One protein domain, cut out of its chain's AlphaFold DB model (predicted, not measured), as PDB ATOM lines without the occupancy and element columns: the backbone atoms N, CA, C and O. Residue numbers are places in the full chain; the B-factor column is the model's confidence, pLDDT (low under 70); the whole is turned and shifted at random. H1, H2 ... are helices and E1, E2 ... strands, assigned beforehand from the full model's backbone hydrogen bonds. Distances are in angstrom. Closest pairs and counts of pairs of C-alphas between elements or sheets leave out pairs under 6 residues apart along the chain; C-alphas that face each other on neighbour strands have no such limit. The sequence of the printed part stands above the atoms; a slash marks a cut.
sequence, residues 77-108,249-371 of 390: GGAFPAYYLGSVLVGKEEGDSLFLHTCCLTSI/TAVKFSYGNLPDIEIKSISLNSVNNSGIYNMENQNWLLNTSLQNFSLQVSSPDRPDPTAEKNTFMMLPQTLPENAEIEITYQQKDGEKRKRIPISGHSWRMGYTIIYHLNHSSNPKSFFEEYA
ATOM      1  N   GLY A  77     -10.896  54.129 -21.565       44.06
ATOM      2  CA  GLY A  77     -12.235  54.062 -22.169       44.06
ATOM      3  C   GLY A  77     -12.979  52.727 -22.004       44.06
ATOM      4  O   GLY A  77     -14.156  52.645 -22.347       44.06
ATOM      5  N   GLY A  78     -12.338  51.702 -21.430       43.44
ATOM      6  CA  GLY A  78     -12.940  50.391 -21.183       43.44
ATOM      7  C   GLY A  78     -12.850  49.387 -22.346       43.44
ATOM      8  O   GLY A  78     -13.129  49.704 -23.490       43.44
ATOM      9  N   ALA A  79     -12.555  48.137 -21.958       43.16
ATOM     10  CA  ALA A  79     -12.697  46.869 -22.690       43.16
ATOM     11  C   ALA A  79     -11.624  46.442 -23.717       43.16
ATOM     12  O   ALA A  79     -11.955  46.026 -24.819       43.16
ATOM     13  N   PHE A  80     -10.372  46.295 -23.272       45.41
ATOM     14  CA  PHE A  80      -9.496  45.239 -23.803       45.41
ATOM     15  C   PHE A  80      -9.162  44.235 -22.698       45.41
ATOM     16  O   PHE A  80      -8.313  44.511 -21.857       45.41
ATOM     17  N   PRO A  81      -9.801  43.056 -22.624       56.69
ATOM     18  CA  PRO A  81      -9.391  42.017 -21.687       56.69
ATOM     19  C   PRO A  81      -8.201  41.234 -22.269       56.69
ATOM     20  O   PRO A  81      -8.300  40.041 -22.560       56.69
ATOM     21  N   ALA A  82      -7.078  41.925 -22.469       60.31
ATOM     22  CA  ALA A  82      -5.805  41.301 -22.790       60.31
ATOM     23  C   ALA A  82      -5.041  40.993 -21.496       60.31
ATOM     24  O   ALA A  82      -4.887  41.847 -20.618       60.31
ATOM     25  N   TYR A  83      -4.572  39.755 -21.379       68.56
ATOM     26  CA  TYR A  83      -3.861  39.249 -20.212       68.56
ATOM     27  C   TYR A  83      -2.430  38.910 -20.586       68.56
ATOM     28  O   TYR A  83      -2.189  38.079 -21.465       68.56
ATOM     29  N   TYR A  84      -1.482  39.528 -19.891       75.00
ATOM     30  CA  TYR A  84      -0.072  39.212 -20.054       75.00
ATOM     31  C   TYR A  84       0.282  37.946 -19.273       75.00
ATOM     32  O   TYR A  84       0.138  37.915 -18.054       75.00
ATOM     33  N   LEU A  85       0.748  36.905 -19.961       78.00
ATOM     34  CA  LEU A  85       1.091  35.626 -19.333       78.00
ATOM     35  C   LEU A  85       2.582  35.512 -18.995       78.00
ATOM     36  O   LEU A  85       2.939  34.774 -18.082       78.00
ATOM     37  N   GLY A  86       3.452  36.245 -19.695       80.75
ATOM     38  CA  GLY A  86       4.885  36.271 -19.406       80.75
ATOM     39  C   GLY A  86       5.759  36.489 -20.638       80.75
ATOM     40  O   GLY A  86       5.264  36.671 -21.750       80.75
ATOM     41  N   SER A  87       7.075  36.453 -20.430       84.69
ATOM     42  CA  SER A  87       8.084  36.552 -21.489       84.69
ATOM     43  C   SER A  87       9.219  35.569 -21.272       84.69
ATOM     44  O   SER A  87       9.630  35.340 -20.134       84.69
ATOM     45  N   VAL A  88       9.794  35.080 -22.366       87.19
ATOM     46  CA  VAL A  88      11.004  34.249 -22.361       87.19
ATOM     47  C   VAL A  88      12.083  34.917 -23.211       87.19
ATOM     48  O   VAL A  88      11.796  35.400 -24.305       87.19
ATOM     49  N   LEU A  89      13.326  34.942 -22.717       85.62
ATOM     50  CA  LEU A  89      14.486  35.358 -23.508       85.62
ATOM     51  C   LEU A  89      14.780  34.285 -24.565       85.62
ATOM     52  O   LEU A  89      15.149  33.162 -24.233       85.62
ATOM     53  N   VAL A  90      14.641  34.651 -25.833       83.12
ATOM     54  CA  VAL A  90      14.920  33.801 -26.998       83.12
ATOM     55  C   VAL A  90      16.422  33.750 -27.286       83.12
ATOM     56  O   VAL A  90      16.959  32.722 -27.701       83.12
ATOM     57  N   GLY A  91      17.124  34.860 -27.059       79.81
ATOM     58  CA  GLY A  91      18.564  34.955 -27.267       79.81
ATOM     59  C   GLY A  91      19.072  36.389 -27.246       79.81
ATOM     60  O   GLY A  91      18.325  37.319 -26.951       79.81
ATOM     61  N   LYS A  92      20.358  36.552 -27.560       78.31
ATOM     62  CA  LYS A  92      20.965  37.848 -27.868       78.31
ATOM     63  C   LYS A  92      21.378  37.850 -29.334       78.31
ATOM     64  O   LYS A  92      22.113  36.956 -29.745       78.31
ATOM     65  N   GLU A  93      20.913  38.831 -30.089       70.12
ATOM     66  CA  GLU A  93      21.184  39.016 -31.511       70.12
ATOM     67  C   GLU A  93      21.879  40.370 -31.696       70.12
ATOM     68  O   GLU A  93      21.363  41.387 -31.254       70.12
ATOM     69  N   GLU A  94      23.094  40.372 -32.252       66.25
ATOM     70  CA  GLU A  94      23.936  41.573 -32.457       66.25
ATOM     71  C   GLU A  94      24.151  42.477 -31.215       66.25
ATOM     72  O   GLU A  94      24.624  43.603 -31.324       66.25
ATOM     73  N   GLY A  95      23.896  41.958 -30.008       68.31
ATOM     74  CA  GLY A  95      24.021  42.684 -28.735       68.31
ATOM     75  C   GLY A  95      22.678  42.978 -28.067       68.31
ATOM     76  O   GLY A  95      22.628  43.081 -26.837       68.31
ATOM     77  N   ASP A  96      21.594  42.977 -28.841       78.38
ATOM     78  CA  ASP A  96      20.238  43.190 -28.355       78.38
ATOM     79  C   ASP A  96      19.597  41.876 -27.923       78.38
ATOM     80  O   ASP A  96      19.766  40.819 -28.530       78.38
ATOM     81  N   SER A  97      18.862  41.917 -26.819       85.94
ATOM     82  CA  SER A  97      18.106  40.748 -26.365       85.94
ATOM     83  C   SER A  97      16.851  40.595 -27.221       85.94
ATOM     84  O   SER A  97      16.296  41.586 -27.674       85.94
ATOM     85  N   LEU A  98      16.417  39.364 -27.464       86.31
ATOM     86  CA  LEU A  98      15.190  39.046 -28.189       86.31
ATOM     87  C   LEU A  98      14.271  38.268 -27.249       86.31
ATOM     88  O   LEU A  98      14.687  37.256 -26.684       86.31
ATOM     89  N   PHE A  99      13.038  38.725 -27.078       88.00
ATOM     90  CA  PHE A  99      12.053  38.171 -26.159       88.00
ATOM     91  C   PHE A  99      10.811  37.700 -26.905       88.00
ATOM     92  O   PHE A  99      10.358  38.339 -27.852       88.00
ATOM     93  N   LEU A 100      10.241  36.591 -26.436       88.06
ATOM     94  CA  LEU A 100       8.917  36.133 -26.832       88.06
ATOM     95  C   LEU A 100       7.943  36.416 -25.692       88.06
ATOM     96  O   LEU A 100       8.007  35.770 -24.646       88.06
ATOM     97  N   HIS A 101       7.043  37.368 -25.900       85.62
ATOM     98  CA  HIS A 101       5.933  37.665 -25.007       85.62
ATOM     99  C   HIS A 101       4.754  36.746 -25.311       85.62
ATOM    100  O   HIS A 101       4.459  36.465 -26.468       85.62
ATOM    101  N   THR A 102       4.069  36.288 -24.268       86.25
ATOM    102  CA  THR A 102       2.830  35.521 -24.389       86.25
ATOM    103  C   THR A 102       1.684  36.330 -23.806       86.25
ATOM    104  O   THR A 102       1.704  36.694 -22.629       86.25
ATOM    105  N   CYS A 103       0.669  36.565 -24.626       79.19
ATOM    106  CA  CYS A 103      -0.534  37.300 -24.269       79.19
ATOM    107  C   CYS A 103      -1.774  36.466 -24.593       79.19
ATOM    108  O   CYS A 103      -1.735  35.557 -25.421       79.19
ATOM    109  N   CYS A 104      -2.879  36.763 -23.922       77.19
ATOM    110  CA  CYS A 104      -4.130  36.036 -24.067       77.19
ATOM    111  C   CYS A 104      -5.306  37.012 -24.172       77.19
ATOM    112  O   CYS A 104      -5.417  37.916 -23.347       77.19
ATOM    113  N   LEU A 105      -6.176  36.822 -25.164       70.50
ATOM    114  CA  LEU A 105      -7.404  37.597 -25.372       70.50
ATOM    115  C   LEU A 105      -8.627  36.717 -25.087       70.50
ATOM    116  O   LEU A 105      -8.646  35.547 -25.477       70.50
ATOM    117  N   THR A 106      -9.665  37.269 -24.443       58.66
ATOM    118  CA  THR A 106     -10.870  36.513 -24.015       58.66
ATOM    119  C   THR A 106     -11.829  36.123 -25.135       58.66
ATOM    120  O   THR A 106     -12.961  35.741 -24.854       58.66
ATOM    121  N   SER A 107     -11.402  36.204 -26.388       55.59
ATOM    122  CA  SER A 107     -12.146  35.672 -27.521       55.59
ATOM    123  C   SER A 107     -11.181  35.297 -28.638       55.59
ATOM    124  O   SER A 107     -10.089  35.864 -28.754       55.59
ATOM    125  N   ILE A 108     -11.604  34.371 -29.494       49.75
ATOM    126  CA  ILE A 108     -11.169  34.384 -30.890       49.75
ATOM    127  C   ILE A 108     -11.780  35.656 -31.478       49.75
ATOM    128  O   ILE A 108     -13.003  35.792 -31.398       49.75
ATOM    129  N   THR A 249      -8.746  26.814 -29.627       88.31
ATOM    130  CA  THR A 249      -7.893  27.942 -29.238       88.31
ATOM    131  C   THR A 249      -7.272  28.523 -30.500       88.31
ATOM    132  O   THR A 249      -6.653  27.783 -31.262       88.31
ATOM    133  N   ALA A 250      -7.385  29.830 -30.711       85.50
ATOM    134  CA  ALA A 250      -6.619  30.504 -31.750       85.50
ATOM    135  C   ALA A 250      -5.197  30.769 -31.240       85.50
ATOM    136  O   ALA A 250      -5.016  31.292 -30.144       85.50
ATOM    137  N   VAL A 251      -4.175  30.428 -32.018       88.25
ATOM    138  CA  VAL A 251      -2.776  30.748 -31.714       88.25
ATOM    139  C   VAL A 251      -2.235  31.627 -32.830       88.25
ATOM    140  O   VAL A 251      -2.180  31.222 -33.993       88.25
ATOM    141  N   LYS A 252      -1.852  32.851 -32.471       85.00
ATOM    142  CA  LYS A 252      -1.339  33.872 -33.381       85.00
ATOM    143  C   LYS A 252       0.105  34.200 -33.047       85.00
ATOM    144  O   LYS A 252       0.515  34.187 -31.885       85.00
ATOM    145  N   PHE A 253       0.846  34.560 -34.082       81.06
ATOM    146  CA  PHE A 253       2.191  35.085 -33.956       81.06
ATOM    147  C   PHE A 253       2.213  36.532 -34.427       81.06
ATOM    148  O   PHE A 253       1.569  36.891 -35.408       81.06
ATOM    149  N   SER A 254       2.947  37.364 -33.706       77.81
ATOM    150  CA  SER A 254       3.217  38.747 -34.084       77.81
ATOM    151  C   SER A 254       4.661  39.086 -33.742       77.81
ATOM    152  O   SER A 254       5.345  38.334 -33.044       77.81
ATOM    153  N   TYR A 255       5.147  40.197 -34.263       76.38
ATOM    154  CA  TYR A 255       6.491  40.678 -34.001       76.38
ATOM    155  C   TYR A 255       6.480  42.193 -34.097       76.38
ATOM    156  O   TYR A 255       5.723  42.742 -34.893       76.38
ATOM    157  N   GLY A 256       7.297  42.829 -33.266       71.69
ATOM    158  CA  GLY A 256       7.469  44.269 -33.291       71.69
ATOM    159  C   GLY A 256       8.454  44.721 -34.359       71.69
ATOM    160  O   GLY A 256       8.787  43.996 -35.300       71.69
ATOM    161  N   ASN A 257       8.990  45.927 -34.185       74.25
ATOM    162  CA  ASN A 257      10.026  46.449 -35.068       74.25
ATOM    163  C   ASN A 257      11.341  45.655 -34.927       74.25
ATOM    164  O   ASN A 257      12.105  45.861 -33.982       74.25
ATOM    165  N   LEU A 258      11.604  44.767 -35.888       78.50
ATOM    166  CA  LEU A 258      12.807  43.933 -35.978       78.50
ATOM    167  C   LEU A 258      13.513  44.170 -37.334       78.50
ATOM    168  O   LEU A 258      13.458  43.312 -38.214       78.50
ATOM    169  N   PRO A 259      14.149  45.337 -37.556       74.88
ATOM    170  CA  PRO A 259      14.575  45.787 -38.890       74.88
ATOM    171  C   PRO A 259      15.641  44.904 -39.556       74.88
ATOM    172  O   PRO A 259      15.741  44.890 -40.781       74.88
ATOM    173  N   ASP A 260      16.414  44.154 -38.769       81.19
ATOM    174  CA  ASP A 260      17.473  43.265 -39.256       81.19
ATOM    175  C   ASP A 260      17.059  41.780 -39.286       81.19
ATOM    176  O   ASP A 260      17.892  40.919 -39.569       81.19
ATOM    177  N   ILE A 261      15.790  41.459 -38.999       81.69
ATOM    178  CA  ILE A 261      15.276  40.085 -38.914       81.69
ATOM    179  C   ILE A 261      14.149  39.880 -39.925       81.69
ATOM    180  O   ILE A 261      13.100  40.513 -39.851       81.69
ATOM    181  N   GLU A 262      14.313  38.910 -40.823       84.88
ATOM    182  CA  GLU A 262      13.237  38.447 -41.701       84.88
ATOM    183  C   GLU A 262      12.756  37.061 -41.257       84.88
ATOM    184  O   GLU A 262      13.459  36.065 -41.435       84.88
ATOM    185  N   ILE A 263      11.549  36.968 -40.691       84.50
ATOM    186  CA  ILE A 263      10.960  35.682 -40.294       84.50
ATOM    187  C   ILE A 263      10.665  34.837 -41.541       84.50
ATOM    188  O   ILE A 263       9.922  35.251 -42.429       84.50
ATOM    189  N   LYS A 264      11.229  33.627 -41.597       85.62
ATOM    190  CA  LYS A 264      11.043  32.663 -42.692       85.62
ATOM    191  C   LYS A 264       9.950  31.654 -42.378       85.62
ATOM    192  O   LYS A 264       9.088  31.396 -43.216       85.62
ATOM    193  N   SER A 265       9.950  31.108 -41.166       88.00
ATOM    194  CA  SER A 265       8.920  30.170 -40.723       88.00
ATOM    195  C   SER A 265       8.754  30.150 -39.211       88.00
ATOM    196  O   SER A 265       9.660  30.511 -38.458       88.00
ATOM    197  N   ILE A 266       7.572  29.712 -38.787       89.31
ATOM    198  CA  ILE A 266       7.214  29.493 -37.389       89.31
ATOM    199  C   ILE A 266       6.572  28.113 -37.284       89.31
ATOM    200  O   ILE A 266       5.701  27.783 -38.092       89.31
ATOM    201  N   SER A 267       6.957  27.314 -36.292       93.25
ATOM    202  CA  SER A 267       6.295  26.047 -36.000       93.25
ATOM    203  C   SER A 267       5.911  25.886 -34.535       93.25
ATOM    204  O   SER A 267       6.588  26.370 -33.631       93.25
ATOM    205  N   LEU A 268       4.799  25.181 -34.326       96.00
ATOM    206  CA  LEU A 268       4.347  24.647 -33.048       96.00
ATOM    207  C   LEU A 268       4.661  23.154 -33.061       96.00
ATOM    208  O   LEU A 268       4.071  22.414 -33.850       96.00
ATOM    209  N   ASN A 269       5.595  22.714 -32.224       97.06
ATOM    210  CA  ASN A 269       6.070  21.333 -32.218       97.06
ATOM    211  C   ASN A 269       5.545  20.568 -31.000       97.06
ATOM    212  O   ASN A 269       5.401  21.136 -29.917       97.06
ATOM    213  N   SER A 270       5.323  19.263 -31.173       96.75
ATOM    214  CA  SER A 270       4.958  18.324 -30.103       96.75
ATOM    215  C   SER A 270       3.669  18.694 -29.348       96.75
ATOM    216  O   SER A 270       3.598  18.562 -28.128       96.75
ATOM    217  N   VAL A 271       2.632  19.146 -30.064       97.06
ATOM    218  CA  VAL A 271       1.331  19.516 -29.472       97.06
ATOM    219  C   VAL A 271       0.230  18.539 -29.887       97.06
ATOM    220  O   VAL A 271       0.293  17.951 -30.967       97.06
ATOM    221  N   ASN A 272      -0.788  18.351 -29.044       96.62
ATOM    222  CA  ASN A 272      -1.902  17.456 -29.364       96.62
ATOM    223  C   ASN A 272      -2.713  18.015 -30.530       96.62
ATOM    224  O   ASN A 272      -3.082  19.196 -30.533       96.62
ATOM    225  N   ASN A 273      -3.040  17.146 -31.483       95.75
ATOM    226  CA  ASN A 273      -3.821  17.501 -32.665       95.75
ATOM    227  C   ASN A 273      -5.202  16.861 -32.721       95.75
ATOM    228  O   ASN A 273      -5.986  17.251 -33.577       95.75
ATOM    229  N   SER A 274      -5.505  15.874 -31.879       97.25
ATOM    230  CA  SER A 274      -6.801  15.202 -31.922       97.25
ATOM    231  C   SER A 274      -7.415  14.995 -30.541       97.25
ATOM    232  O   SER A 274      -6.724  14.928 -29.521       97.25
ATOM    233  N   GLY A 275      -8.742  14.929 -30.510       97.38
ATOM    234  CA  GLY A 275      -9.513  14.734 -29.291       97.38
ATOM    235  C   GLY A 275     -11.007  14.629 -29.565       97.38
ATOM    236  O   GLY A 275     -11.464  14.766 -30.699       97.38
ATOM    237  N   ILE A 276     -11.771  14.390 -28.505       97.62
ATOM    238  CA  ILE A 276     -13.229  14.287 -28.536       97.62
ATOM    239  C   ILE A 276     -13.812  15.393 -27.657       97.62
ATOM    240  O   ILE A 276     -13.521  15.456 -26.462       97.62
ATOM    241  N   TYR A 277     -14.652  16.249 -28.232       97.25
ATOM    242  CA  TYR A 277     -15.408  17.256 -27.496       97.25
ATOM    243  C   TYR A 277     -16.776  16.709 -27.094       97.25
ATOM    244  O   TYR A 277     -17.530  16.215 -27.934       97.25
ATOM    245  N   ASN A 278     -17.122  16.813 -25.814       94.31
ATOM    246  CA  ASN A 278     -18.434  16.428 -25.306       94.31
ATOM    247  C   ASN A 278     -19.337  17.665 -25.196       94.31
ATOM    248  O   ASN A 278     -19.038  18.602 -24.454       94.31
ATOM    249  N   MET A 279     -20.457  17.673 -25.927       91.94
ATOM    250  CA  MET A 279     -21.326  18.853 -26.014       91.94
ATOM    251  C   MET A 279     -22.173  19.098 -24.750       91.94
ATOM    252  O   MET A 279     -22.687  20.205 -24.593       91.94
ATOM    253  N   GLU A 280     -22.290  18.116 -23.844       86.56
ATOM    254  CA  GLU A 280     -23.026  18.240 -22.573       86.56
ATOM    255  C   GLU A 280     -22.193  18.984 -21.531       86.56
ATOM    256  O   GLU A 280     -22.572  20.054 -21.056       86.56
ATOM    257  N   ASN A 281     -21.037  18.417 -21.178       87.75
ATOM    258  CA  ASN A 281     -20.165  18.969 -20.141       87.75
ATOM    259  C   ASN A 281     -19.182  20.015 -20.684       87.75
ATOM    260  O   ASN A 281     -18.471  20.643 -19.902       87.75
ATOM    261  N   GLN A 282     -19.178  20.221 -22.004       89.50
ATOM    262  CA  GLN A 282     -18.403  21.243 -22.699       89.50
ATOM    263  C   GLN A 282     -16.892  21.082 -22.513       89.50
ATOM    264  O   GLN A 282     -16.169  22.073 -22.417       89.50
ATOM    265  N   ASN A 283     -16.419  19.836 -22.459       90.62
ATOM    266  CA  ASN A 283     -15.024  19.515 -22.197       90.62
ATOM    267  C   ASN A 283     -14.385  18.694 -23.324       90.62
ATOM    268  O   ASN A 283     -15.051  17.910 -24.005       90.62
ATOM    269  N   TRP A 284     -13.070  18.849 -23.466       95.38
ATOM    270  CA  TRP A 284     -12.236  18.061 -24.365       95.38
ATOM    271  C   TRP A 284     -11.629  16.861 -23.643       95.38
ATOM    272  O   TRP A 284     -11.052  16.988 -22.563       95.38
ATOM    273  N   LEU A 285     -11.704  15.697 -24.283       96.81
ATOM    274  CA  LEU A 285     -10.861  14.545 -23.995       96.81
ATOM    275  C   LEU A 285      -9.805  14.450 -25.097       96.81
ATOM    276  O   LEU A 285     -10.127  14.113 -26.234       96.81
ATOM    277  N   LEU A 286      -8.559  14.790 -24.776       96.50
ATOM    278  CA  LEU A 286      -7.462  14.778 -25.743       96.50
ATOM    279  C   LEU A 286      -6.947  13.356 -25.972       96.50
ATOM    280  O   LEU A 286      -6.853  12.559 -25.035       96.50
ATOM    281  N   ASN A 287      -6.569  13.068 -27.214       93.06
ATOM    282  CA  ASN A 287      -5.767  11.894 -27.532       93.06
ATOM    283  C   ASN A 287      -4.296  12.166 -27.192       93.06
ATOM    284  O   ASN A 287      -3.910  13.299 -26.929       93.06
ATOM    285  N   THR A 288      -3.458  11.130 -27.221       87.00
ATOM    286  CA  THR A 288      -2.023  11.242 -26.902       87.00
ATOM    287  C   THR A 288      -1.131  11.495 -28.121       87.00
ATOM    288  O   THR A 288       0.093  11.532 -27.991       87.00
ATOM    289  N   SER A 289      -1.713  11.622 -29.319       88.88
ATOM    290  CA  SER A 289      -0.962  11.864 -30.550       88.88
ATOM    291  C   SER A 289      -0.463  13.303 -30.611       88.88
ATOM    292  O   SER A 289      -1.250  14.248 -30.545       88.88
ATOM    293  N   LEU A 290       0.846  13.456 -30.798       94.88
ATOM    294  CA  LEU A 290       1.492  14.751 -30.966       94.88
ATOM    295  C   LEU A 290       1.795  15.016 -32.440       94.88
ATOM    296  O   LEU A 290       2.141  14.102 -33.188       94.88
ATOM    297  N   GLN A 291       1.689  16.277 -32.842       95.38
ATOM    298  CA  GLN A 291       1.889  16.726 -34.212       95.38
ATOM    299  C   GLN A 291       2.641  18.058 -34.219       95.38
ATOM    300  O   GLN A 291       2.514  18.866 -33.297       95.38
ATOM    301  N   ASN A 292       3.389  18.288 -35.297       95.94
ATOM    302  CA  ASN A 292       3.993  19.582 -35.580       95.94
ATOM    303  C   ASN A 292       3.144  20.336 -36.606       95.94
ATOM    304  O   ASN A 292       2.682  19.750 -37.592       95.94
ATOM    305  N   PHE A 293       2.992  21.636 -36.385       93.94
ATOM    306  CA  PHE A 293       2.283  22.571 -37.253       93.94
ATOM    307  C   PHE A 293       3.256  23.652 -37.674       93.94
ATOM    308  O   PHE A 293       4.053  24.108 -36.861       93.94
ATOM    309  N   SER A 294       3.237  24.056 -38.937       88.94
ATOM    310  CA  SER A 294       4.210  25.021 -39.444       88.94
ATOM    311  C   SER A 294       3.556  26.016 -40.378       88.94
ATOM    312  O   SER A 294       2.784  25.649 -41.261       88.94
ATOM    313  N   LEU A 295       3.929  27.273 -40.196       83.12
ATOM    314  CA  LEU A 295       3.585  28.392 -41.046       83.12
ATOM    315  C   LEU A 295       4.853  28.850 -41.762       83.12
ATOM    316  O   LEU A 295       5.852  29.188 -41.126       83.12
ATOM    317  N   GLN A 296       4.805  28.876 -43.091       80.81
ATOM    318  CA  GLN A 296       5.838  29.510 -43.903       80.81
ATOM    319  C   GLN A 296       5.467  30.982 -44.086       80.81
ATOM    320  O   GLN A 296       4.389  31.296 -44.586       80.81
ATOM    321  N   VAL A 297       6.357  31.871 -43.659       71.44
ATOM    322  CA  VAL A 297       6.179  33.328 -43.709       71.44
ATOM    323  C   VAL A 297       6.842  33.902 -44.966       71.44
ATOM    324  O   VAL A 297       6.344  34.854 -45.563       71.44
ATOM    325  N   SER A 298       7.914  33.267 -45.452       57.97
ATOM    326  CA  SER A 298       8.631  33.682 -46.659       57.97
ATOM    327  C   SER A 298       8.147  32.955 -47.919       57.97
ATOM    328  O   SER A 298       8.768  32.005 -48.392       57.97
ATOM    329  N   SER A 299       7.039  33.421 -48.486       48.31
ATOM    330  CA  SER A 299       6.687  33.216 -49.898       48.31
ATOM    331  C   SER A 299       6.742  34.580 -50.609       48.31
ATOM    332  O   SER A 299       6.501  35.592 -49.943       48.31
ATOM    333  N   PRO A 300       7.026  34.663 -51.928       45.28
ATOM    334  CA  PRO A 300       6.918  35.910 -52.704       45.28
ATOM    335  C   PRO A 300       5.578  36.660 -52.530       45.28
ATOM    336  O   PRO A 300       5.539  37.867 -52.750       45.28
ATOM    337  N   ASP A 301       4.532  35.987 -52.039       44.94
ATOM    338  CA  ASP A 301       3.213  36.555 -51.715       44.94
ATOM    339  C   ASP A 301       3.064  37.117 -50.276       44.94
ATOM    340  O   ASP A 301       1.940  37.322 -49.816       44.94
ATOM    341  N   ARG A 302       4.173  37.339 -49.544       45.72
ATOM    342  CA  ARG A 302       4.263  37.990 -48.210       45.72
ATOM    343  C   ARG A 302       3.021  37.813 -47.307       45.72
ATOM    344  O   ARG A 302       2.272  38.768 -47.081       45.72
ATOM    345  N   PRO A 303       2.770  36.615 -46.755       49.25
ATOM    346  CA  PRO A 303       1.815  36.469 -45.669       49.25
ATOM    347  C   PRO A 303       2.376  37.149 -44.413       49.25
ATOM    348  O   PRO A 303       3.231  36.594 -43.737       49.25
ATOM    349  N   ASP A 304       1.885  38.348 -44.102       53.28
ATOM    350  CA  ASP A 304       2.062  38.979 -42.792       53.28
ATOM    351  C   ASP A 304       1.640  37.978 -41.693       53.28
ATOM    352  O   ASP A 304       0.478  37.576 -41.680       53.28
ATOM    353  N   PRO A 305       2.535  37.514 -40.800       51.12
ATOM    354  CA  PRO A 305       2.209  36.577 -39.717       51.12
ATOM    355  C   PRO A 305       1.046  37.024 -38.832       51.12
ATOM    356  O   PRO A 305       0.367  36.178 -38.252       51.12
ATOM    357  N   THR A 306       0.796  38.333 -38.758       53.94
ATOM    358  CA  THR A 306      -0.327  38.910 -38.014       53.94
ATOM    359  C   THR A 306      -1.661  38.791 -38.762       53.94
ATOM    360  O   THR A 306      -2.725  38.859 -38.133       53.94
ATOM    361  N   ALA A 307      -1.619  38.541 -40.080       57.44
ATOM    362  CA  ALA A 307      -2.796  38.340 -40.911       57.44
ATOM    363  C   ALA A 307      -3.607  37.140 -40.423       57.44
ATOM    364  O   ALA A 307      -3.081  36.066 -40.136       57.44
ATOM    365  N   GLU A 308      -4.924  37.298 -40.403       56.47
ATOM    366  CA  GLU A 308      -5.844  36.317 -39.821       56.47
ATOM    367  C   GLU A 308      -5.740  34.927 -40.453       56.47
ATOM    368  O   GLU A 308      -5.824  33.928 -39.738       56.47
ATOM    369  N   LYS A 309      -5.436  34.862 -41.757       56.25
ATOM    370  CA  LYS A 309      -5.193  33.621 -42.516       56.25
ATOM    371  C   LYS A 309      -4.037  32.760 -41.978       56.25
ATOM    372  O   LYS A 309      -3.913  31.605 -42.370       56.25
ATOM    373  N   ASN A 310      -3.198  33.319 -41.109       66.12
ATOM    374  CA  ASN A 310      -2.031  32.667 -40.516       66.12
ATOM    375  C   ASN A 310      -2.247  32.262 -39.048       66.12
ATOM    376  O   ASN A 310      -1.302  31.880 -38.359       66.12
ATOM    377  N   THR A 311      -3.489  32.336 -38.567       79.44
ATOM    378  CA  THR A 311      -3.883  31.879 -37.231       79.44
ATOM    379  C   THR A 311      -3.959  30.359 -37.199       79.44
ATOM    380  O   THR A 311      -4.657  29.755 -38.010       79.44
ATOM    381  N   PHE A 312      -3.296  29.730 -36.231       87.19
ATOM    382  CA  PHE A 312      -3.478  28.305 -35.977       87.19
ATOM    383  C   PHE A 312      -4.740  28.083 -35.137       87.19
ATOM    384  O   PHE A 312      -4.880  28.674 -34.068       87.19
ATOM    385  N   MET A 313      -5.638  27.208 -35.582       88.62
ATOM    386  CA  MET A 313      -6.775  26.741 -34.787       88.62
ATOM    387  C   MET A 313      -6.393  25.431 -34.105       88.62
ATOM    388  O   MET A 313      -6.281  24.389 -34.745       88.62
ATOM    389  N   MET A 314      -6.178  25.491 -32.795       94.44
ATOM    390  CA  MET A 314      -5.572  24.422 -32.005       94.44
ATOM    391  C   MET A 314      -6.547  23.844 -30.983       94.44
ATOM    392  O   MET A 314      -7.450  24.527 -30.500       94.44
ATOM    393  N   LEU A 315      -6.347  22.583 -30.590       95.81
ATOM    394  CA  LEU A 315      -7.093  22.017 -29.466       95.81
ATOM    395  C   LEU A 315      -6.716  22.725 -28.158       95.81
ATOM    396  O   LEU A 315      -5.518  22.904 -27.902       95.81
ATOM    397  N   PRO A 316      -7.698  23.067 -27.305       93.62
ATOM    398  CA  PRO A 316      -7.434  23.514 -25.945       93.62
ATOM    399  C   PRO A 316      -6.693  22.428 -25.168       93.62
ATOM    400  O   PRO A 316      -7.146  21.286 -25.108       93.62
ATOM    401  N   GLN A 317      -5.547  22.770 -24.590       95.31
ATOM    402  CA  GLN A 317      -4.672  21.803 -23.938       95.31
ATOM    403  C   GLN A 317      -3.701  22.469 -22.968       95.31
ATOM    404  O   GLN A 317      -3.296  23.614 -23.152       95.31
ATOM    405  N   THR A 318      -3.266  21.715 -21.963       94.69
ATOM    406  CA  THR A 318      -1.972  21.981 -21.330       94.69
ATOM    407  C   THR A 318      -0.899  21.412 -22.241       94.69
ATOM    408  O   THR A 318      -0.968  20.245 -22.628       94.69
ATOM    409  N   LEU A 319       0.064  22.247 -22.613       95.62
ATOM    410  CA  LEU A 319       1.069  21.903 -23.600       95.62
ATOM    411  C   LEU A 319       1.963  20.761 -23.089       95.62
ATOM    412  O   LEU A 319       2.485  20.872 -21.972       95.62
ATOM    413  N   PRO A 320       2.123  19.670 -23.868       95.88
ATOM    414  CA  PRO A 320       2.876  18.488 -23.456       95.88
ATOM    415  C   PRO A 320       4.343  18.759 -23.120       95.88
ATOM    416  O   PRO A 320       4.912  19.810 -23.425       95.88
ATOM    417  N   GLU A 321       4.981  17.753 -22.526       94.00
ATOM    418  CA  GLU A 321       6.436  17.714 -22.417       94.00
ATOM    419  C   GLU A 321       7.064  17.812 -23.817       94.00
ATOM    420  O   GLU A 321       6.593  17.181 -24.764       94.00
ATOM    421  N   ASN A 322       8.129  18.606 -23.950       94.31
ATOM    422  CA  ASN A 322       8.801  18.913 -25.221       94.31
ATOM    423  C   ASN A 322       7.998  19.772 -26.216       94.31
ATOM    424  O   ASN A 322       8.437  19.927 -27.357       94.31
ATOM    425  N   ALA A 323       6.854  20.344 -25.818       96.62
ATOM    426  CA  ALA A 323       6.188  21.356 -26.629       96.62
ATOM    427  C   ALA A 323       7.074  22.606 -26.757       96.62
ATOM    428  O   ALA A 323       7.523  23.174 -25.755       96.62
ATOM    429  N   GLU A 324       7.314  23.046 -27.990       96.62
ATOM    430  CA  GLU A 324       8.173  24.193 -28.297       96.62
ATOM    431  C   GLU A 324       7.649  24.992 -29.495       96.62
ATOM    432  O   GLU A 324       6.968  24.462 -30.376       96.62
ATOM    433  N   ILE A 325       8.008  26.272 -29.527       95.62
ATOM    434  CA  ILE A 325       7.921  27.115 -30.719       95.62
ATOM    435  C   ILE A 325       9.294  27.107 -31.383       95.62
ATOM    436  O   ILE A 325      10.287  27.435 -30.731       95.62
ATOM    437  N   GLU A 326       9.366  26.779 -32.670       94.75
ATOM    438  CA  GLU A 326      10.579  26.967 -33.471       94.75
ATOM    439  C   GLU A 326      10.377  28.136 -34.439       94.75
ATOM    440  O   GLU A 326       9.393  28.186 -35.173       94.75
ATOM    441  N   ILE A 327      11.302  29.094 -34.432       90.81
ATOM    442  CA  ILE A 327      11.301  30.250 -35.333       90.81
ATOM    443  C   ILE A 327      12.558  30.169 -36.191       90.81
ATOM    444  O   ILE A 327      13.671  30.123 -35.658       90.81
ATOM    445  N   THR A 328      12.378  30.172 -37.510       90.81
ATOM    446  CA  THR A 328      13.468  30.313 -38.481       90.81
ATOM    447  C   THR A 328      13.418  31.712 -39.068       90.81
ATOM    448  O   THR A 328      12.356  32.161 -39.505       90.81
ATOM    449  N   TYR A 329      14.548  32.408 -39.083       87.50
ATOM    450  CA  TYR A 329      14.643  33.780 -39.567       87.50
ATOM    451  C   TYR A 329      15.999  34.056 -40.215       87.50
ATOM    452  O   TYR A 329      16.998  33.420 -39.893       87.50
ATOM    453  N   GLN A 330      16.031  35.016 -41.131       87.25
ATOM    454  CA  GLN A 330      17.233  35.467 -41.816       87.25
ATOM    455  C   GLN A 330      17.767  36.746 -41.166       87.25
ATOM    456  O   GLN A 330      16.997  37.661 -40.874       87.25
ATOM    457  N   GLN A 331      19.086  36.805 -40.991       85.12
ATOM    458  CA  GLN A 331      19.854  37.992 -40.607       85.12
ATOM    459  C   GLN A 331      21.016  38.224 -41.585       85.12
ATOM    460  O   GLN A 331      21.219  37.450 -42.529       85.12
ATOM    461  N   LYS A 332      21.790  39.298 -41.370       83.00
ATOM    462  CA  LYS A 332      22.970  39.644 -42.185       83.00
ATOM    463  C   LYS A 332      24.028  38.536 -42.209       83.00
ATOM    464  O   LYS A 332      24.696  38.365 -43.224       83.00
ATOM    465  N   ASP A 333      24.179  37.795 -41.112       83.81
ATOM    466  CA  ASP A 333      25.174  36.729 -40.946       83.81
ATOM    467  C   ASP A 333      24.694  35.342 -41.413       83.81
ATOM    468  O   ASP A 333      25.505  34.421 -41.521       83.81
ATOM    469  N   GLY A 334      23.406  35.190 -41.741       87.62
ATOM    470  CA  GLY A 334      22.836  33.951 -42.266       87.62
ATOM    471  C   GLY A 334      21.432  33.644 -41.748       87.62
ATOM    472  O   GLY A 334      20.808  34.435 -41.039       87.62
ATOM    473  N   GLU A 335      20.922  32.472 -42.130       90.81
ATOM    474  CA  GLU A 335      19.692  31.926 -41.558       90.81
ATOM    475  C   GLU A 335      19.969  31.371 -40.157       90.81
ATOM    476  O   GLU A 335      20.950  30.659 -39.923       90.81
ATOM    477  N   LYS A 336      19.078  31.684 -39.219       89.44
ATOM    478  CA  LYS A 336      19.117  31.240 -37.830       89.44
ATOM    479  C   LYS A 336      17.815  30.557 -37.450       89.44
ATOM    480  O   LYS A 336      16.753  30.794 -38.021       89.44
ATOM    481  N   ARG A 337      17.919  29.713 -36.426       91.56
ATOM    482  CA  ARG A 337      16.816  28.942 -35.858       91.56
ATOM    483  C   ARG A 337      16.848  29.046 -34.342       91.56
ATOM    484  O   ARG A 337      17.899  28.846 -33.731       91.56
ATOM    485  N   LYS A 338      15.696  29.317 -33.733       91.00
ATOM    486  CA  LYS A 338      15.525  29.356 -32.276       91.00
ATOM    487  C   LYS A 338      14.373  28.467 -31.856       91.00
ATOM    488  O   LYS A 338      13.337  28.460 -32.509       91.00
ATOM    489  N   ARG A 339      14.573  27.745 -30.755       93.50
ATOM    490  CA  ARG A 339      13.578  26.874 -30.126       93.50
ATOM    491  C   ARG A 339      13.253  27.406 -28.748       93.50
ATOM    492  O   ARG A 339      14.160  27.683 -27.965       93.50
ATOM    493  N   ILE A 340      11.968  27.577 -28.484       93.38
ATOM    494  CA  ILE A 340      11.456  28.229 -27.288       93.38
ATOM    495  C   ILE A 340      10.506  27.236 -26.613       93.38
ATOM    496  O   ILE A 340       9.410  27.009 -27.132       93.38
ATOM    497  N   PRO A 341      10.911  26.612 -25.494       93.25
ATOM    498  CA  PRO A 341      10.054  25.684 -24.767       93.25
ATOM    499  C   PRO A 341       8.788  26.381 -24.260       93.25
ATOM    500  O   PRO A 341       8.857  27.461 -23.675       93.25
ATOM    501  N   ILE A 342       7.638  25.742 -24.463       92.81
ATOM    502  CA  ILE A 342       6.319  26.203 -23.995       92.81
ATOM    503  C   ILE A 342       5.556  25.108 -23.234       92.81
ATOM    504  O   ILE A 342       4.365  25.245 -22.960       92.81
ATOM    505  N   SER A 343       6.227  24.009 -22.880       93.56
ATOM    506  CA  SER A 343       5.654  22.912 -22.094       93.56
ATOM    507  C   SER A 343       5.037  23.409 -20.784       93.56
ATOM    508  O   SER A 343       5.634  24.222 -20.079       93.56
ATOM    509  N   GLY A 344       3.859  22.894 -20.432       90.69
ATOM    510  CA  GLY A 344       3.132  23.270 -19.219       90.69
ATOM    511  C   GLY A 344       2.298  24.552 -19.335       90.69
ATOM    512  O   GLY A 344       1.434  24.779 -18.489       90.69
ATOM    513  N   HIS A 345       2.477  25.365 -20.384       90.12
ATOM    514  CA  HIS A 345       1.577  26.490 -20.657       90.12
ATOM    515  C   HIS A 345       0.193  25.987 -21.102       90.12
ATOM    516  O   HIS A 345       0.060  24.897 -21.657       90.12
ATOM    517  N   SER A 346      -0.856  26.780 -20.863       88.88
ATOM    518  CA  SER A 346      -2.239  26.393 -21.164       88.88
ATOM    519  C   SER A 346      -2.807  27.160 -22.356       88.88
ATOM    520  O   SER A 346      -2.848  28.390 -22.363       88.88
ATOM    521  N   TRP A 347      -3.302  26.414 -23.339       91.12
ATOM    522  CA  TRP A 347      -4.174  26.884 -24.409       91.12
ATOM    523  C   TRP A 347      -5.623  26.630 -24.015       91.12
ATOM    524  O   TRP A 347      -6.031  25.492 -23.776       91.12
ATOM    525  N   ARG A 348      -6.397  27.708 -23.888       85.75
ATOM    526  CA  ARG A 348      -7.743  27.672 -23.312       85.75
ATOM    527  C   ARG A 348      -8.805  27.743 -24.399       85.75
ATOM    528  O   ARG A 348      -8.710  28.534 -25.330       85.75
ATOM    529  N   MET A 349      -9.868  26.968 -24.206       85.62
ATOM    530  CA  MET A 349     -11.011  26.913 -25.114       85.62
ATOM    531  C   MET A 349     -11.657  28.287 -25.295       85.62
ATOM    532  O   MET A 349     -12.060  28.900 -24.308       85.62
ATOM    533  N   GLY A 350     -11.776  28.725 -26.548       77.19
ATOM    534  CA  GLY A 350     -12.399  29.986 -26.945       77.19
ATOM    535  C   GLY A 350     -11.498  31.218 -26.835       77.19
ATOM    536  O   GLY A 350     -11.983  32.325 -27.041       77.19
ATOM    537  N   TYR A 351     -10.211  31.052 -26.511       78.56
ATOM    538  CA  TYR A 351      -9.266  32.162 -26.360       78.56
ATOM    539  C   TYR A 351      -8.342  32.286 -27.567       78.56
ATOM    540  O   TYR A 351      -8.090  31.313 -28.285       78.56
ATOM    541  N   THR A 352      -7.772  33.481 -27.716       79.38
ATOM    542  CA  THR A 352      -6.618  33.708 -28.588       79.38
ATOM    543  C   THR A 352      -5.357  33.836 -27.760       79.38
ATOM    544  O   THR A 352      -5.271  34.701 -26.891       79.38
ATOM    545  N   ILE A 353      -4.365  33.006 -28.055       84.88
ATOM    546  CA  ILE A 353      -3.006  33.115 -27.535       84.88
ATOM    547  C   ILE A 353      -2.161  33.835 -28.576       84.88
ATOM    548  O   ILE A 353      -2.111  33.422 -29.732       84.88
ATOM    549  N   ILE A 354      -1.495  34.908 -28.166       83.88
ATOM    550  CA  ILE A 354      -0.596  35.682 -29.017       83.88
ATOM    551  C   ILE A 354       0.822  35.493 -28.501       83.88
ATOM    552  O   ILE A 354       1.124  35.828 -27.355       83.88
ATOM    553  N   TYR A 355       1.690  34.984 -29.366       86.62
ATOM    554  CA  TYR A 355       3.128  34.974 -29.161       86.62
ATOM    555  C   TYR A 355       3.734  36.152 -29.927       86.62
ATOM    556  O   TYR A 355       3.671  36.192 -31.156       86.62
ATOM    557  N   HIS A 356       4.278  37.132 -29.207       83.75
ATOM    558  CA  HIS A 356       4.816  38.363 -29.779       83.75
ATOM    559  C   HIS A 356       6.331  38.458 -29.600       83.75
ATOM    560  O   HIS A 356       6.831  38.406 -28.476       83.75
ATOM    561  N   LEU A 357       7.060  38.603 -30.704       84.06
ATOM    562  CA  LEU A 357       8.518  38.694 -30.717       84.06
ATOM    563  C   LEU A 357       8.984  40.162 -30.687       84.06
ATOM    564  O   LEU A 357       8.601  40.939 -31.554       84.06
ATOM    565  N   ASN A 358       9.831  40.543 -29.729       83.00
ATOM    566  CA  ASN A 358      10.313  41.924 -29.580       83.00
ATOM    567  C   ASN A 358      11.730  41.973 -28.977       83.00
ATOM    568  O   ASN A 358      12.147  41.040 -28.295       83.00
ATOM    569  N   HIS A 359      12.477  43.056 -29.195       82.81
ATOM    570  CA  HIS A 359      13.762  43.299 -28.530       82.81
ATOM    571  C   HIS A 359      13.627  43.801 -27.081       82.81
ATOM    572  O   HIS A 359      14.555  43.694 -26.275       82.81
ATOM    573  N   SER A 360      12.462  44.337 -26.719       80.69
ATOM    574  CA  SER A 360      12.174  44.804 -25.365       80.69
ATOM    575  C   SER A 360      11.784  43.650 -24.443       80.69
ATOM    576  O   SER A 360      10.984  42.804 -24.814       80.69
ATOM    577  N   SER A 361      12.282  43.640 -23.204       77.88
ATOM    578  CA  SER A 361      11.746  42.770 -22.143       77.88
ATOM    579  C   SER A 361      10.462  43.324 -21.518       77.88
ATOM    580  O   SER A 361       9.797  42.634 -20.744       77.88
ATOM    581  N   ASN A 362      10.119  44.581 -21.819       75.69
ATOM    582  CA  ASN A 362       8.952  45.257 -21.280       75.69
ATOM    583  C   ASN A 362       7.730  45.007 -22.181       75.69
ATOM    584  O   ASN A 362       7.710  45.490 -23.323       75.69
ATOM    585  N   PRO A 363       6.678  44.343 -21.666       66.88
ATOM    586  CA  PRO A 363       5.489  44.036 -22.449       66.88
ATOM    587  C   PRO A 363       4.689  45.276 -22.863       66.88
ATOM    588  O   PRO A 363       3.853  45.168 -23.750       66.88
ATOM    589  N   LYS A 364       4.952  46.461 -22.287       65.75
ATOM    590  CA  LYS A 364       4.306  47.728 -22.672       65.75
ATOM    591  C   LYS A 364       4.386  48.013 -24.167       65.75
ATOM    592  O   LYS A 364       3.381  48.380 -24.759       65.75
ATOM    593  N   SER A 365       5.540  47.730 -24.764       62.19
ATOM    594  CA  SER A 365       5.759  47.893 -26.204       62.19
ATOM    595  C   SER A 365       4.814  47.048 -27.067       62.19
ATOM    596  O   SER A 365       4.315  47.547 -28.068       62.19
ATOM    597  N   PHE A 366       4.500  45.815 -26.651       63.41
ATOM    598  CA  PHE A 366       3.522  44.966 -27.341       63.41
ATOM    599  C   PHE A 366       2.122  45.582 -27.315       63.41
ATOM    600  O   PHE A 366       1.449  45.630 -28.337       63.41
ATOM    601  N   PHE A 367       1.675  46.044 -26.146       60.50
ATOM    602  CA  PHE A 367       0.324  46.586 -25.993       60.50
ATOM    603  C   PHE A 367       0.157  47.948 -26.671       60.50
ATOM    604  O   PHE A 367      -0.899  48.208 -27.231       60.50
ATOM    605  N   GLU A 368       1.193  48.790 -26.664       57.47
ATOM    606  CA  GLU A 368       1.213  50.040 -27.434       57.47
ATOM    607  C   GLU A 368       1.146  49.761 -28.938       57.47
ATOM    608  O   GLU A 368       0.343  50.368 -29.632       57.47
ATOM    609  N   GLU A 369       1.930  48.810 -29.450       54.66
ATOM    610  CA  GLU A 369       1.890  48.434 -30.867       54.66
ATOM    611  C   GLU A 369       0.534  47.848 -31.279       54.66
ATOM    612  O   GLU A 369       0.005  48.195 -32.336       54.66
ATOM    613  N   TYR A 370      -0.055  47.008 -30.424       52.94
ATOM    614  CA  TYR A 370      -1.376  46.431 -30.661       52.94
ATOM    615  C   TYR A 370      -2.474  47.506 -30.652       52.94
ATOM    616  O   TYR A 370      -3.298  47.534 -31.559       52.94
ATOM    617  N   ALA A 371      -2.441  48.446 -29.699       48.50
ATOM    618  CA  ALA A 371      -3.375  49.575 -29.649       48.50
ATOM    619  C   ALA A 371      -3.224  50.520 -30.860       48.50
ATOM    620  O   ALA A 371      -4.213  51.012 -31.395       48.50
TER     621      ALA A 371
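Overview. This is residues 77 to 108 and 249 to 371 of the 390 residues of an uncharacterized protein of Bacteroides fragilis str. 3783N1-8 (UniProt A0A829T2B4). Two twisted sheets lie face to face as a sandwich, E1, E2, E11, E3 and E8 in one and E7, E4, E9 and E10 in the other, their strands crossed at 42 degrees. The hairpin of E5 and E6 reaches out beyond one end of the second sheet, and the short helix H1 packs on the face of the first sheet turned away from the second. The printed part has 155 residues, with eleven named strands, E1 to E11, followed by one named helix, and is mostly strand. The first sheet is mixed, the second all antiparallel, in the orders given. The whole is compact, with a radius of gyration of the C-alphas of 16.0 A and spans of 53, 42 and 30 A.

Arrangement. E1, residues 82 to 93, and E2, residues 96 to 105, form an antiparallel hairpin, with N 88 and O 100 3.0 A apart. E11, residues 352 to 358, is antiparallel to E2, with N 101 and O 356 2.8 A apart. E3, residues 249 to 255, is parallel to E11, with N 252 and O 353 2.8 A apart. E8, residues 312 to 314, is antiparallel to E3, with N 251 and O 312 2.8 A apart. In the other sheet E4, residues 262 to 272, is antiparallel to E7, residues 290 to 296, with N 268 and O 293 2.9 A apart. E9, residues 324 to 331, is antiparallel to E4, with N 267 and O 326 2.8 A apart. E9 and E10, residues 334 to 341, form a hairpin, with N 327 and O 338 2.9 A apart. The closest C-alphas of E1 and E10, those of Val 90 and Ile 340, are 6.6 A apart. E4 runs on into E5, residues 274 to 278, at 59 degrees. E5 and E6, residues 283 to 286, form a hairpin, with N 276 and O 285 2.8 A apart. H1, residues 364 to 371, is on the first sheet at a height over the sheet of 8.3 A, and every O i to N i+4 pair in it is within hydrogen-bond range.

Along the chain. E1 begins at C-alpha 82, (-5.805, 41.301, -22.790), bends by 63 degrees at residue 85 and is 28.5 A long. E2 is 28.4 A long, E4 28.7 A and E10 23.2 A. H1 ends at C-alpha 371, (-3.375, 49.575, -29.649).

Size, cuts and confidence. The C-alphas farthest apart, those of Glu 280 and Asp 333, are 54.8 A apart. Residues 109 to 248 are not printed, and C-alphas 108 and 249 are 7.4 A apart across this cut. The link E7 to E8 is long, with 15 residues. The pLDDT is under 70 at residues 77 to 83, 94 to 95, 106 to 108, 298 to 310 and 363 to 371.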